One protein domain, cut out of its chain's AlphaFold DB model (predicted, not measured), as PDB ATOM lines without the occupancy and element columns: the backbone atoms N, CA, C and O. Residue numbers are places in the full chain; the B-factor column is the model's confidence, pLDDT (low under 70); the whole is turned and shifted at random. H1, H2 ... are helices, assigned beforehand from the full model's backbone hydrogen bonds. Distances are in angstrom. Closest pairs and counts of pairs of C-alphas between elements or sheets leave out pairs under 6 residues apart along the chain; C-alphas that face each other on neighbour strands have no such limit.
ATOM      1  N   ASP A   2     113.486  68.993  64.012       83.50
ATOM      2  CA  ASP A   2     114.146  67.836  63.408       83.50
ATOM      3  C   ASP A   2     115.471  67.558  64.151       83.50
ATOM      4  O   ASP A   2     116.192  68.510  64.464       83.50
ATOM      5  N   PRO A   3     115.815  66.295  64.465       84.19
ATOM      6  CA  PRO A   3     117.062  65.973  65.160       84.19
ATOM      7  C   PRO A   3     118.324  66.480  64.449       84.19
ATOM      8  O   PRO A   3     119.315  66.780  65.114       84.19
ATOM      9  N   THR A   4     118.296  66.589  63.117       88.88
ATOM     10  CA  THR A   4     119.420  67.087  62.315       88.88
ATOM     11  C   THR A   4     119.638  68.575  62.544       88.88
ATOM     12  O   THR A   4     120.772  68.993  62.769       88.88
ATOM     13  N   ASP A   5     118.561  69.364  62.564       87.88
ATOM     14  CA  ASP A   5     118.625  70.812  62.792       87.88
ATOM     15  C   ASP A   5     119.168  71.123  64.190       87.88
ATOM     16  O   ASP A   5     120.055  71.960  64.345       87.88
ATOM     17  N   THR A   6     118.702  70.382  65.202       90.00
ATOM     18  CA  THR A   6     119.221  70.478  66.572       90.00
ATOM     19  C   THR A   6     120.718  70.176  66.624       90.00
ATOM     20  O   THR A   6     121.476  70.890  67.278       90.00
ATOM     21  N   LEU A   7     121.161  69.116  65.941       91.38
ATOM     22  CA  LEU A   7     122.563  68.716  65.932       91.38
ATOM     23  C   LEU A   7     123.451  69.760  65.238       91.38
ATOM     24  O   LEU A   7     124.528  70.070  65.738       91.38
ATOM     25  N   LEU A   8     122.990  70.328  64.119       92.56
ATOM     26  CA  LEU A   8     123.693  71.403  63.416       92.56
ATOM     27  C   LEU A   8     123.844  72.647  64.298       92.56
ATOM     28  O   LEU A   8     124.939  73.198  64.373       92.56
ATOM     29  N   LEU A   9     122.788  73.029  65.021       92.62
ATOM     30  CA  LEU A   9     122.812  74.134  65.983       92.62
ATOM     31  C   LEU A   9     123.828  73.911  67.110       92.62
ATOM     32  O   LEU A   9     124.582  74.816  67.460       92.62
ATOM     33  N   LEU A  10     123.875  72.696  67.664       95.00
ATOM     34  CA  LEU A  10     124.838  72.342  68.708       95.00
ATOM     35  C   LEU A  10     126.282  72.398  68.195       95.00
ATOM     36  O   LEU A  10     127.145  72.936  68.888       95.00
ATOM     37  N   TYR A  11     126.542  71.903  66.981       95.31
ATOM     38  CA  TYR A  11     127.870  71.986  66.367       95.31
ATOM     39  C   TYR A  11     128.279  73.419  66.032       95.31
ATOM     40  O   TYR A  11     129.438  73.786  66.224       95.31
ATOM     41  N   GLU A  12     127.347  74.235  65.544       95.75
ATOM     42  CA  GLU A  12     127.591  75.654  65.298       95.75
ATOM     43  C   GLU A  12     127.952  76.377  66.599       95.75
ATOM     44  O   GLU A  12     128.964  77.081  66.653       95.75
ATOM     45  N   PHE A  13     127.169  76.157  67.660       96.94
ATOM     46  CA  PHE A  13     127.436  76.728  68.974       96.94
ATOM     47  C   PHE A  13     128.804  76.287  69.512       96.94
ATOM     48  O   PHE A  13     129.594  77.127  69.936       96.94
ATOM     49  N   GLU A  14     129.118  74.989  69.454       97.12
ATOM     50  CA  GLU A  14     130.410  74.443  69.888       97.12
ATOM     51  C   GLU A  14     131.583  75.081  69.135       97.12
ATOM     52  O   GLU A  14     132.543  75.538  69.758       97.12
ATOM     53  N   ALA A  15     131.515  75.135  67.802       96.88
ATOM     54  CA  ALA A  15     132.580  75.696  66.981       96.88
ATOM     55  C   ALA A  15     132.813  77.177  67.310       96.88
ATOM     56  O   ALA A  15     133.952  77.584  67.553       96.88
ATOM     57  N   ARG A  16     131.738  77.970  67.389       97.25
ATOM     58  CA  ARG A  16     131.797  79.393  67.752       97.25
ATOM     59  C   ARG A  16     132.338  79.596  69.168       97.25
ATOM     60  O   ARG A  16     133.190  80.458  69.377       97.25
ATOM     61  N   ALA A  17     131.926  78.764  70.125       96.69
ATOM     62  CA  ALA A  17     132.421  78.815  71.497       96.69
ATOM     63  C   ALA A  17     133.924  78.528  71.563       96.69
ATOM     64  O   ALA A  17     134.683  79.287  72.164       96.69
ATOM     65  N   LYS A  18     134.387  77.472  70.885       96.31
ATOM     66  CA  LYS A  18     135.806  77.089  70.870       96.31
ATOM     67  C   LYS A  18     136.692  78.104  70.137       96.31
ATOM     68  O   LYS A  18     137.880  78.190  70.439       96.31
ATOM     69  N   LEU A  19     136.125  78.879  69.213       96.31
ATOM     70  CA  LEU A  19     136.812  79.951  68.485       96.31
ATOM     71  C   LEU A  19     136.696  81.334  69.151       96.31
ATOM     72  O   LEU A  19     137.288  82.285  68.644       96.31
ATOM     73  N   ASN A  20     135.985  81.451  70.281       92.56
ATOM     74  CA  ASN A  20     135.684  82.724  70.945       92.56
ATOM     75  C   ASN A  20     135.030  83.752  69.998       92.56
ATOM     76  O   ASN A  20     135.412  84.922  69.953       92.56
ATOM     77  N   ASP A  21     134.067  83.277  69.207       95.38
ATOM     78  CA  ASP A  21     133.325  84.074  68.233       95.38
ATOM     79  C   ASP A  21     132.400  85.095  68.940       95.38
ATOM     80  O   ASP A  21     131.631  84.704  69.827       95.38
ATOM     81  N   PRO A  22     132.433  86.393  68.572       92.31
ATOM     82  CA  PRO A  22     131.586  87.422  69.183       92.31
ATOM     83  C   PRO A  22     130.079  87.215  68.964       92.31
ATOM     84  O   PRO A  22     129.277  87.754  69.722       92.31
ATOM     85  N   GLU A  23     129.671  86.445  67.958       92.62
ATOM     86  CA  GLU A  23     128.265  86.150  67.667       92.62
ATOM     87  C   GLU A  23     127.733  84.921  68.426       92.62
ATOM     88  O   GLU A  23     126.577  84.538  68.248       92.62
ATOM     89  N   LEU A  24     128.541  84.291  69.284       94.94
ATOM     90  CA  LEU A  24     128.133  83.116  70.060       94.94
ATOM     91  C   LEU A  24     126.838  83.345  70.856       94.94
ATOM     92  O   LEU A  24     125.977  82.467  70.911       94.94
ATOM     93  N   GLU A  25     126.687  84.525  71.462       94.88
ATOM     94  CA  GLU A  25     125.478  84.871  72.216       94.88
ATOM     95  C   GLU A  25     124.240  84.920  71.311       94.88
ATOM     96  O   GLU A  25     123.188  84.422  71.697       94.88
ATOM     97  N   ALA A  26     124.368  85.422  70.080       93.94
ATOM     98  CA  ALA A  26     123.256  85.481  69.133       93.94
ATOM     99  C   ALA A  26     122.749  84.083  68.738       93.94
ATOM    100  O   ALA A  26     121.554  83.906  68.505       93.94
ATOM    101  N   VAL A  27     123.633  83.079  68.707       94.00
ATOM    102  CA  VAL A  27     123.235  81.680  68.485       94.00
ATOM    103  C   VAL A  27     122.445  81.131  69.670       94.00
ATOM    104  O   VAL A  27     121.478  80.403  69.474       94.00
ATOM    105  N   LEU A  28     122.804  81.491  70.907       95.19
ATOM    106  CA  LEU A  28     121.969  81.135  72.053       95.19
ATOM    107  C   LEU A  28     120.596  81.808  71.950       95.19
ATOM    108  O   LEU A  28     119.591  81.123  72.109       95.19
ATOM    109  N   GLU A  29     120.532  83.106  71.637       94.25
ATOM    110  CA  GLU A  29     119.245  83.799  71.491       94.25
ATOM    111  C   GLU A  29     118.357  83.143  70.435       94.25
ATOM    112  O   GLU A  29     117.184  82.889  70.707       94.25
ATOM    113  N   SER A  30     118.913  82.777  69.277       91.31
ATOM    114  CA  SER A  30     118.138  82.122  68.220       91.31
ATOM    115  C   SER A  30     117.582  80.766  68.659       91.31
ATOM    116  O   SER A  30     116.456  80.433  68.302       91.31
ATOM    117  N   VAL A  31     118.313  80.008  69.488       91.81
ATOM    118  CA  VAL A  31     117.815  78.761  70.093       91.81
ATOM    119  C   VAL A  31     116.677  79.026  71.077       91.81
ATOM    120  O   VAL A  31     115.715  78.258  71.130       91.81
ATOM    121  N   LEU A  32     116.780  80.092  71.874       91.12
ATOM    122  CA  LEU A  32     115.770  80.456  72.870       91.12
ATOM    123  C   LEU A  32     114.457  80.943  72.238       91.12
ATOM    124  O   LEU A  32     113.404  80.806  72.858       91.12
ATOM    125  N   GLU A  33     114.512  81.473  71.017       90.12
ATOM    126  CA  GLU A  33     113.345  81.905  70.236       90.12
ATOM    127  C   GLU A  33     112.571  80.745  69.584       90.12
ATOM    128  O   GLU A  33     111.482  80.952  69.046       90.12
ATOM    129  N   LEU A  34     113.092  79.515  69.632       86.88
ATOM    130  CA  LEU A  34     112.445  78.359  69.015       86.88
ATOM    131  C   LEU A  34     111.226  77.879  69.809       86.88
ATOM    132  O   LEU A  34     111.314  77.508  70.985       86.88
ATOM    133  N   ASP A  35     110.098  77.736  69.112       77.12
ATOM    134  CA  ASP A  35     108.914  77.067  69.639       77.12
ATOM    135  C   ASP A  35     109.231  75.579  69.878       77.12
ATOM    136  O   ASP A  35     109.305  74.779  68.941       77.12
ATOM    137  N   ASN A  36     109.365  75.191  71.151       80.12
ATOM    138  CA  ASN A  36     109.662  73.832  71.643       80.12
ATOM    139  C   ASN A  36     111.146  73.429  71.692       80.12
ATOM    140  O   ASN A  36     111.485  72.285  71.377       80.12
ATOM    141  N   VAL A  37     112.029  74.324  72.142       87.19
ATOM    142  CA  VAL A  37     113.376  73.908  72.560       87.19
ATOM    143  C   VAL A  37     113.303  72.886  73.704       87.19
ATOM    144  O   VAL A  37     112.607  73.074  74.705       87.19
ATOM    145  N   GLU A  38     114.017  71.771  73.553       87.31
ATOM    146  CA  GLU A  38     114.106  70.747  74.591       87.31
ATOM    147  C   GLU A  38     115.100  71.169  75.678       87.31
ATOM    148  O   GLU A  38     116.184  71.679  75.390       87.31
ATOM    149  N   THR A  39     114.782  70.872  76.940       88.69
ATOM    150  CA  THR A  39     115.693  71.095  78.079       88.69
ATOM    151  C   THR A  39     117.065  70.473  77.843       88.69
ATOM    152  O   THR A  39     118.083  71.072  78.184       88.69
ATOM    153  N   LYS A  40     117.117  69.312  77.177       88.69
ATOM    154  CA  LYS A  40     118.372  68.618  76.885       88.69
ATOM    155  C   LYS A  40     119.304  69.389  75.951       88.69
ATOM    156  O   LYS A  40     120.526  69.308  76.100       88.69
ATOM    157  N   VAL A  41     118.741  70.150  75.015       92.06
ATOM    158  CA  VAL A  41     119.513  71.005  74.104       92.06
ATOM    159  C   VAL A  41     120.169  72.123  74.904       92.06
ATOM    160  O   VAL A  41     121.376  72.318  74.800       92.06
ATOM    161  N   LEU A  42     119.413  72.770  75.792       93.81
ATOM    162  CA  LEU A  42     119.923  73.830  76.666       93.81
ATOM    163  C   LEU A  42     120.995  73.324  77.642       93.81
ATOM    164  O   LEU A  42     122.009  73.990  77.830       93.81
ATOM    165  N   GLU A  43     120.824  72.130  78.221       92.19
ATOM    166  CA  GLU A  43     121.865  71.486  79.039       92.19
ATOM    167  C   GLU A  43     123.151  71.234  78.244       92.19
ATOM    168  O   GLU A  43     124.252  71.411  78.767       92.19
ATOM    169  N   THR A  44     123.017  70.799  76.989       94.25
ATOM    170  CA  THR A  44     124.166  70.536  76.113       94.25
ATOM    171  C   THR A  44     124.882  71.835  75.769       94.25
ATOM    172  O   THR A  44     126.093  71.915  75.933       94.25
ATOM    173  N   ILE A  45     124.141  72.881  75.400       95.88
ATOM    174  CA  ILE A  45     124.682  74.226  75.175       95.88
ATOM    175  C   ILE A  45     125.420  74.736  76.417       95.88
ATOM    176  O   ILE A  45     126.535  75.240  76.313       95.88
ATOM    177  N   ALA A  46     124.835  74.567  77.605       95.56
ATOM    178  CA  ALA A  46     125.474  74.967  78.853       95.56
ATOM    179  C   ALA A  46     126.799  74.228  79.094       95.56
ATOM    180  O   ALA A  46     127.762  74.841  79.558       95.56
ATOM    181  N   ALA A  47     126.865  72.933  78.770       94.75
ATOM    182  CA  ALA A  47     128.097  72.155  78.858       94.75
ATOM    183  C   ALA A  47     129.147  72.635  77.842       94.75
ATOM    184  O   ALA A  47     130.284  72.890  78.231       94.75
ATOM    185  N   LEU A  48     128.750  72.835  76.581       96.62
ATOM    186  CA  LEU A  48     129.618  73.330  75.506       96.62
ATOM    187  C   LEU A  48     130.193  74.718  75.819       96.62
ATOM    188  O   LEU A  48     131.364  74.977  75.558       96.62
ATOM    189  N   ALA A  49     129.404  75.596  76.444       96.75
ATOM    190  CA  ALA A  49     129.846  76.924  76.867       96.75
ATOM    191  C   ALA A  49     130.990  76.883  77.900       96.75
ATOM    192  O   ALA A  49     131.694  77.875  78.071       96.75
ATOM    193  N   MET A  50     131.176  75.758  78.594       95.31
ATOM    194  CA  MET A  50     132.197  75.560  79.627       95.31
ATOM    195  C   MET A  50     133.256  74.517  79.234       95.31
ATOM    196  O   MET A  50     134.134  74.218  80.045       95.31
ATOM    197  N   GLU A  51     133.167  73.932  78.034       94.12
ATOM    198  CA  GLU A  51     134.079  72.888  77.567       94.12
ATOM    199  C   GLU A  51     135.373  73.504  77.010       94.12
ATOM    200  O   GLU A  51     135.318  74.221  76.009       94.12
ATOM    201  N   PRO A  52     136.558  73.201  77.579       91.88
ATOM    202  CA  PRO A  52     137.816  73.762  77.095       91.88
ATOM    203  C   PRO A  52     138.019  73.543  75.582       91.88
ATOM    204  O   PRO A  52     137.822  72.427  75.095       91.88
ATOM    205  N   PRO A  53     138.456  74.563  74.819       93.69
ATOM    206  CA  PRO A  53     138.963  75.867  75.267       93.69
ATOM    207  C   PRO A  53     137.895  76.926  75.602       93.69
ATOM    208  O   PRO A  53     138.267  78.021  76.021       93.69
ATOM    209  N   ALA A  54     136.603  76.642  75.427       95.69
ATOM    210  CA  ALA A  54     135.533  77.587  75.727       95.69
ATOM    211  C   ALA A  54     135.368  77.804  77.241       95.69
ATOM    212  O   ALA A  54     135.499  76.879  78.048       95.69
ATOM    213  N   HIS A  55     135.064  79.044  77.630       94.69
ATOM    214  CA  HIS A  55     134.758  79.397  79.014       94.69
ATOM    215  C   HIS A  55     133.831  80.618  79.076       94.69
ATOM    216  O   HIS A  55     134.274  81.753  79.251       94.69
ATOM    217  N   PHE A  56     132.523  80.374  78.962       95.00
ATOM    218  CA  PHE A  56     131.465  81.388  78.988       95.00
ATOM    219  C   PHE A  56     130.459  81.132  80.127       95.00
ATOM    220  O   PHE A  56     129.317  80.728  79.871       95.00
ATOM    221  N   PRO A  57     130.828  81.406  81.396       92.50
ATOM    222  CA  PRO A  57     129.959  81.181  82.556       92.50
ATOM    223  C   PRO A  57     128.597  81.878  82.466       92.50
ATOM    224  O   PRO A  57     127.599  81.333  82.933       92.50
ATOM    225  N   LEU A  58     128.537  83.064  81.849       92.50
ATOM    226  CA  LEU A  58     127.292  83.823  81.690       92.50
ATOM    227  C   LEU A  58     126.313  83.134  80.732       92.50
ATOM    228  O   LEU A  58     125.135  82.999  81.060       92.50
ATOM    229  N   LEU A  59     126.801  82.634  79.591       95.25
ATOM    230  CA  LEU A  59     125.977  81.897  78.627       95.25
ATOM    231  C   LEU A  59     125.549  80.541  79.190       95.25
ATOM    232  O   LEU A  59     124.384  80.166  79.074       95.25
ATOM    233  N   CYS A  60     126.463  79.851  79.882       95.31
ATOM    234  CA  CYS A  60     126.155  78.624  80.613       95.31
ATOM    235  C   CYS A  60     125.010  78.850  81.613       95.31
ATOM    236  O   CYS A  60     124.000  78.143  81.589       95.31
ATOM    237  N   LYS A  61     125.122  79.897  82.440       94.38
ATOM    238  CA  LYS A  61     124.095  80.277  83.412       94.38
ATOM    239  C   LYS A  61     122.763  80.603  82.727       94.38
ATOM    240  O   LYS A  61     121.725  80.111  83.164       94.38
ATOM    241  N   LYS A  62     122.775  81.384  81.640       95.25
ATOM    242  CA  LYS A  62     121.564  81.747  80.884       95.25
ATOM    243  C   LYS A  62     120.836  80.509  80.351       95.25
ATOM    244  O   LYS A  62     119.643  80.356  80.609       95.25
ATOM    245  N   ALA A  63     121.557  79.596  79.701       95.12
ATOM    246  CA  ALA A  63     120.992  78.354  79.177       95.12
ATOM    247  C   ALA A  63     120.381  77.479  80.289       95.12
ATOM    248  O   ALA A  63     119.248  77.016  80.157       95.12
ATOM    249  N   LEU A  64     121.077  77.319  81.423       94.44
ATOM    250  CA  LEU A  64     120.583  76.540  82.565       94.44
ATOM    251  C   LEU A  64     119.350  77.162  83.239       94.44
ATOM    252  O   LEU A  64     118.454  76.425  83.645       94.44
ATOM    253  N   ARG A  65     119.261  78.496  83.338       93.00
ATOM    254  CA  ARG A  65     118.067  79.180  83.877       93.00
ATOM    255  C   ARG A  65     116.841  78.916  83.012       93.00
ATOM    256  O   ARG A  65     115.768  78.619  83.538       93.00
ATOM    257  N   VAL A  66     116.995  78.995  81.689       92.25
ATOM    258  CA  VAL A  66     115.888  78.684  80.779       92.25
ATOM    259  C   VAL A  66     115.537  77.202  80.860       92.25
ATOM    260  O   VAL A  66     114.353  76.888  80.985       92.25
ATOM    261  N   ALA A  67     116.531  76.307  80.887       91.44
ATOM    262  CA  ALA A  67     116.303  74.875  81.064       91.44
ATOM    263  C   ALA A  67     115.449  74.622  82.311       91.44
ATOM    264  O   ALA A  67     114.347  74.088  82.184       91.44
ATOM    265  N   LEU A  68     115.878  75.116  83.481       89.94
ATOM    266  CA  LEU A  68     115.164  74.988  84.757       89.94
ATOM    267  C   LEU A  68     113.716  75.502  84.679       89.94
ATOM    268  O   LEU A  68     112.791  74.845  85.160       89.94
ATOM    269  N   SER A  69     113.487  76.633  84.004       88.81
ATOM    270  CA  SER A  69     112.139  77.180  83.802       88.81
ATOM    271  C   SER A  69     111.232  76.277  82.951       88.81
ATOM    272  O   SER A  69     110.018  76.233  83.170       88.81
ATOM    273  N   LEU A  70     111.805  75.529  82.000       86.56
ATOM    274  CA  LEU A  70     111.079  74.591  81.145       86.56
ATOM    275  C   LEU A  70     110.767  73.272  81.859       86.56
ATOM    276  O   LEU A  70     109.701  72.712  81.603       86.56
ATOM    277  N   HIS A  71     111.601  72.812  82.801       80.06
ATOM    278  CA  HIS A  71     111.280  71.625  83.617       80.06
ATOM    279  C   HIS A  71     109.944  71.760  84.341       80.06
ATOM    280  O   HIS A  71     109.173  70.806  84.389       80.06
ATOM    281  N   LYS A  72     109.630  72.963  84.843       72.12
ATOM    282  CA  LYS A  72     108.339  73.257  85.492       72.12
ATOM    283  C   LYS A  72     107.142  72.990  84.571       72.12
ATOM    284  O   LYS A  72     106.041  72.753  85.054       72.12
ATOM    285  N   LYS A  73     107.346  73.040  83.250       74.31
ATOM    286  CA  LYS A  73     106.320  72.793  82.226       74.31
ATOM    287  C   LYS A  73     106.365  71.359  81.685       74.31
ATOM    288  O   LYS A  73     105.336  70.858  81.242       74.31
ATOM    289  N   GLN A  74     107.537  70.717  81.681       67.94
ATOM    290  CA  GLN A  74     107.766  69.380  81.120       67.94
ATOM    291  C   GLN A  74     108.790  68.589  81.971       67.94
ATOM    292  O   GLN A  74     109.990  68.842  81.852       67.94
ATOM    293  N   PRO A  75     108.369  67.590  82.774       61.78
ATOM    294  CA  PRO A  75     109.231  66.887  83.745       61.78
ATOM    295  C   PRO A  75     110.302  65.925  83.178       61.78
ATOM    296  O   PRO A  75     110.599  64.907  83.788       61.78
ATOM    297  N   ARG A  76     110.872  66.164  81.991       61.62
ATOM    298  CA  ARG A  76     111.715  65.162  81.296       61.62
ATOM    299  C   ARG A  76     113.211  65.205  81.597       61.62
ATOM    300  O   ARG A  76     113.917  64.284  81.199       61.62
ATOM    301  N   ALA A  77     113.705  66.259  82.225       66.88
ATOM    302  CA  ALA A  77     115.131  66.413  82.495       66.88
ATOM    303  C   ALA A  77     115.407  66.392  84.008       66.88
ATOM    304  O   ALA A  77     114.470  66.477  84.798       66.88
ATOM    305  N   ASP A  78     116.688  66.358  84.396       79.19
ATOM    306  CA  ASP A  78     117.161  66.378  85.788       79.19
ATOM    307  C   ASP A  78     117.291  67.821  86.354       79.19
ATOM    308  O   ASP A  78     118.281  68.514  86.081       79.19
TER     309      ASP A  78
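AT A GLANCE: This is residues 2 to 78 of the 195 residues of the protein "Testis-expressed sequence 11 protein" of Liparis tanakae (Tanaka's snailfish) (UniProt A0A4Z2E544). Two helical hairpins, H1 with H2 and H3 with H4, pack together as a small bundle of four roughly aligned helices, H3 and H4 meeting most closely. The 77 printed residues hold H1 to H4 in order and no named strand: all helix, compact, radius of gyration of the C-alphas 11.7 A, spans 34 by 25 by 17 A.

HOW THE PARTS SIT: Start at H1, residues 3 to 18: it touches H2, residues 24 to 32, closest at C-alphas 16 and 24, 5.7 A, opposite ways at 25 degrees, a shallow tilt. H1 touches H3, residues 39 to 48, closest at C-alphas 14 and 48, 5.8 A. H3 touches H4, residues 57 to 71, closest at C-alphas 46 and 60, 4.1 A, opposite ways at a shallow 13 degrees. H2 and H4 only just touch, with 3 pairs of C-alphas within 8 A, closest 25 and 59, 7.1 A, H4 with residues 59 to 63 alone. H2 and H3 are near each other; H1 and H4 are apart. In H1, H2, H3 and H4 every O i to N i+4 pair is within hydrogen-bond range.

IN THESE COORDINATES: Find C-alpha 3 at (117.062, 65.973, 65.160); H1 runs 22.5 A from there. H2 spans 13.0 A and H3 14.3 A. H4 spans 21.0 A, ending at C-alpha 71, (111.280, 71.625, 83.617).

THE WHOLE: The farthest C-alphas, Leu 19 and Lys 73, are 34.2 A apart. The printed part has no cut and no long link between helices; pLDDT is under 70 at residues 74 to 77.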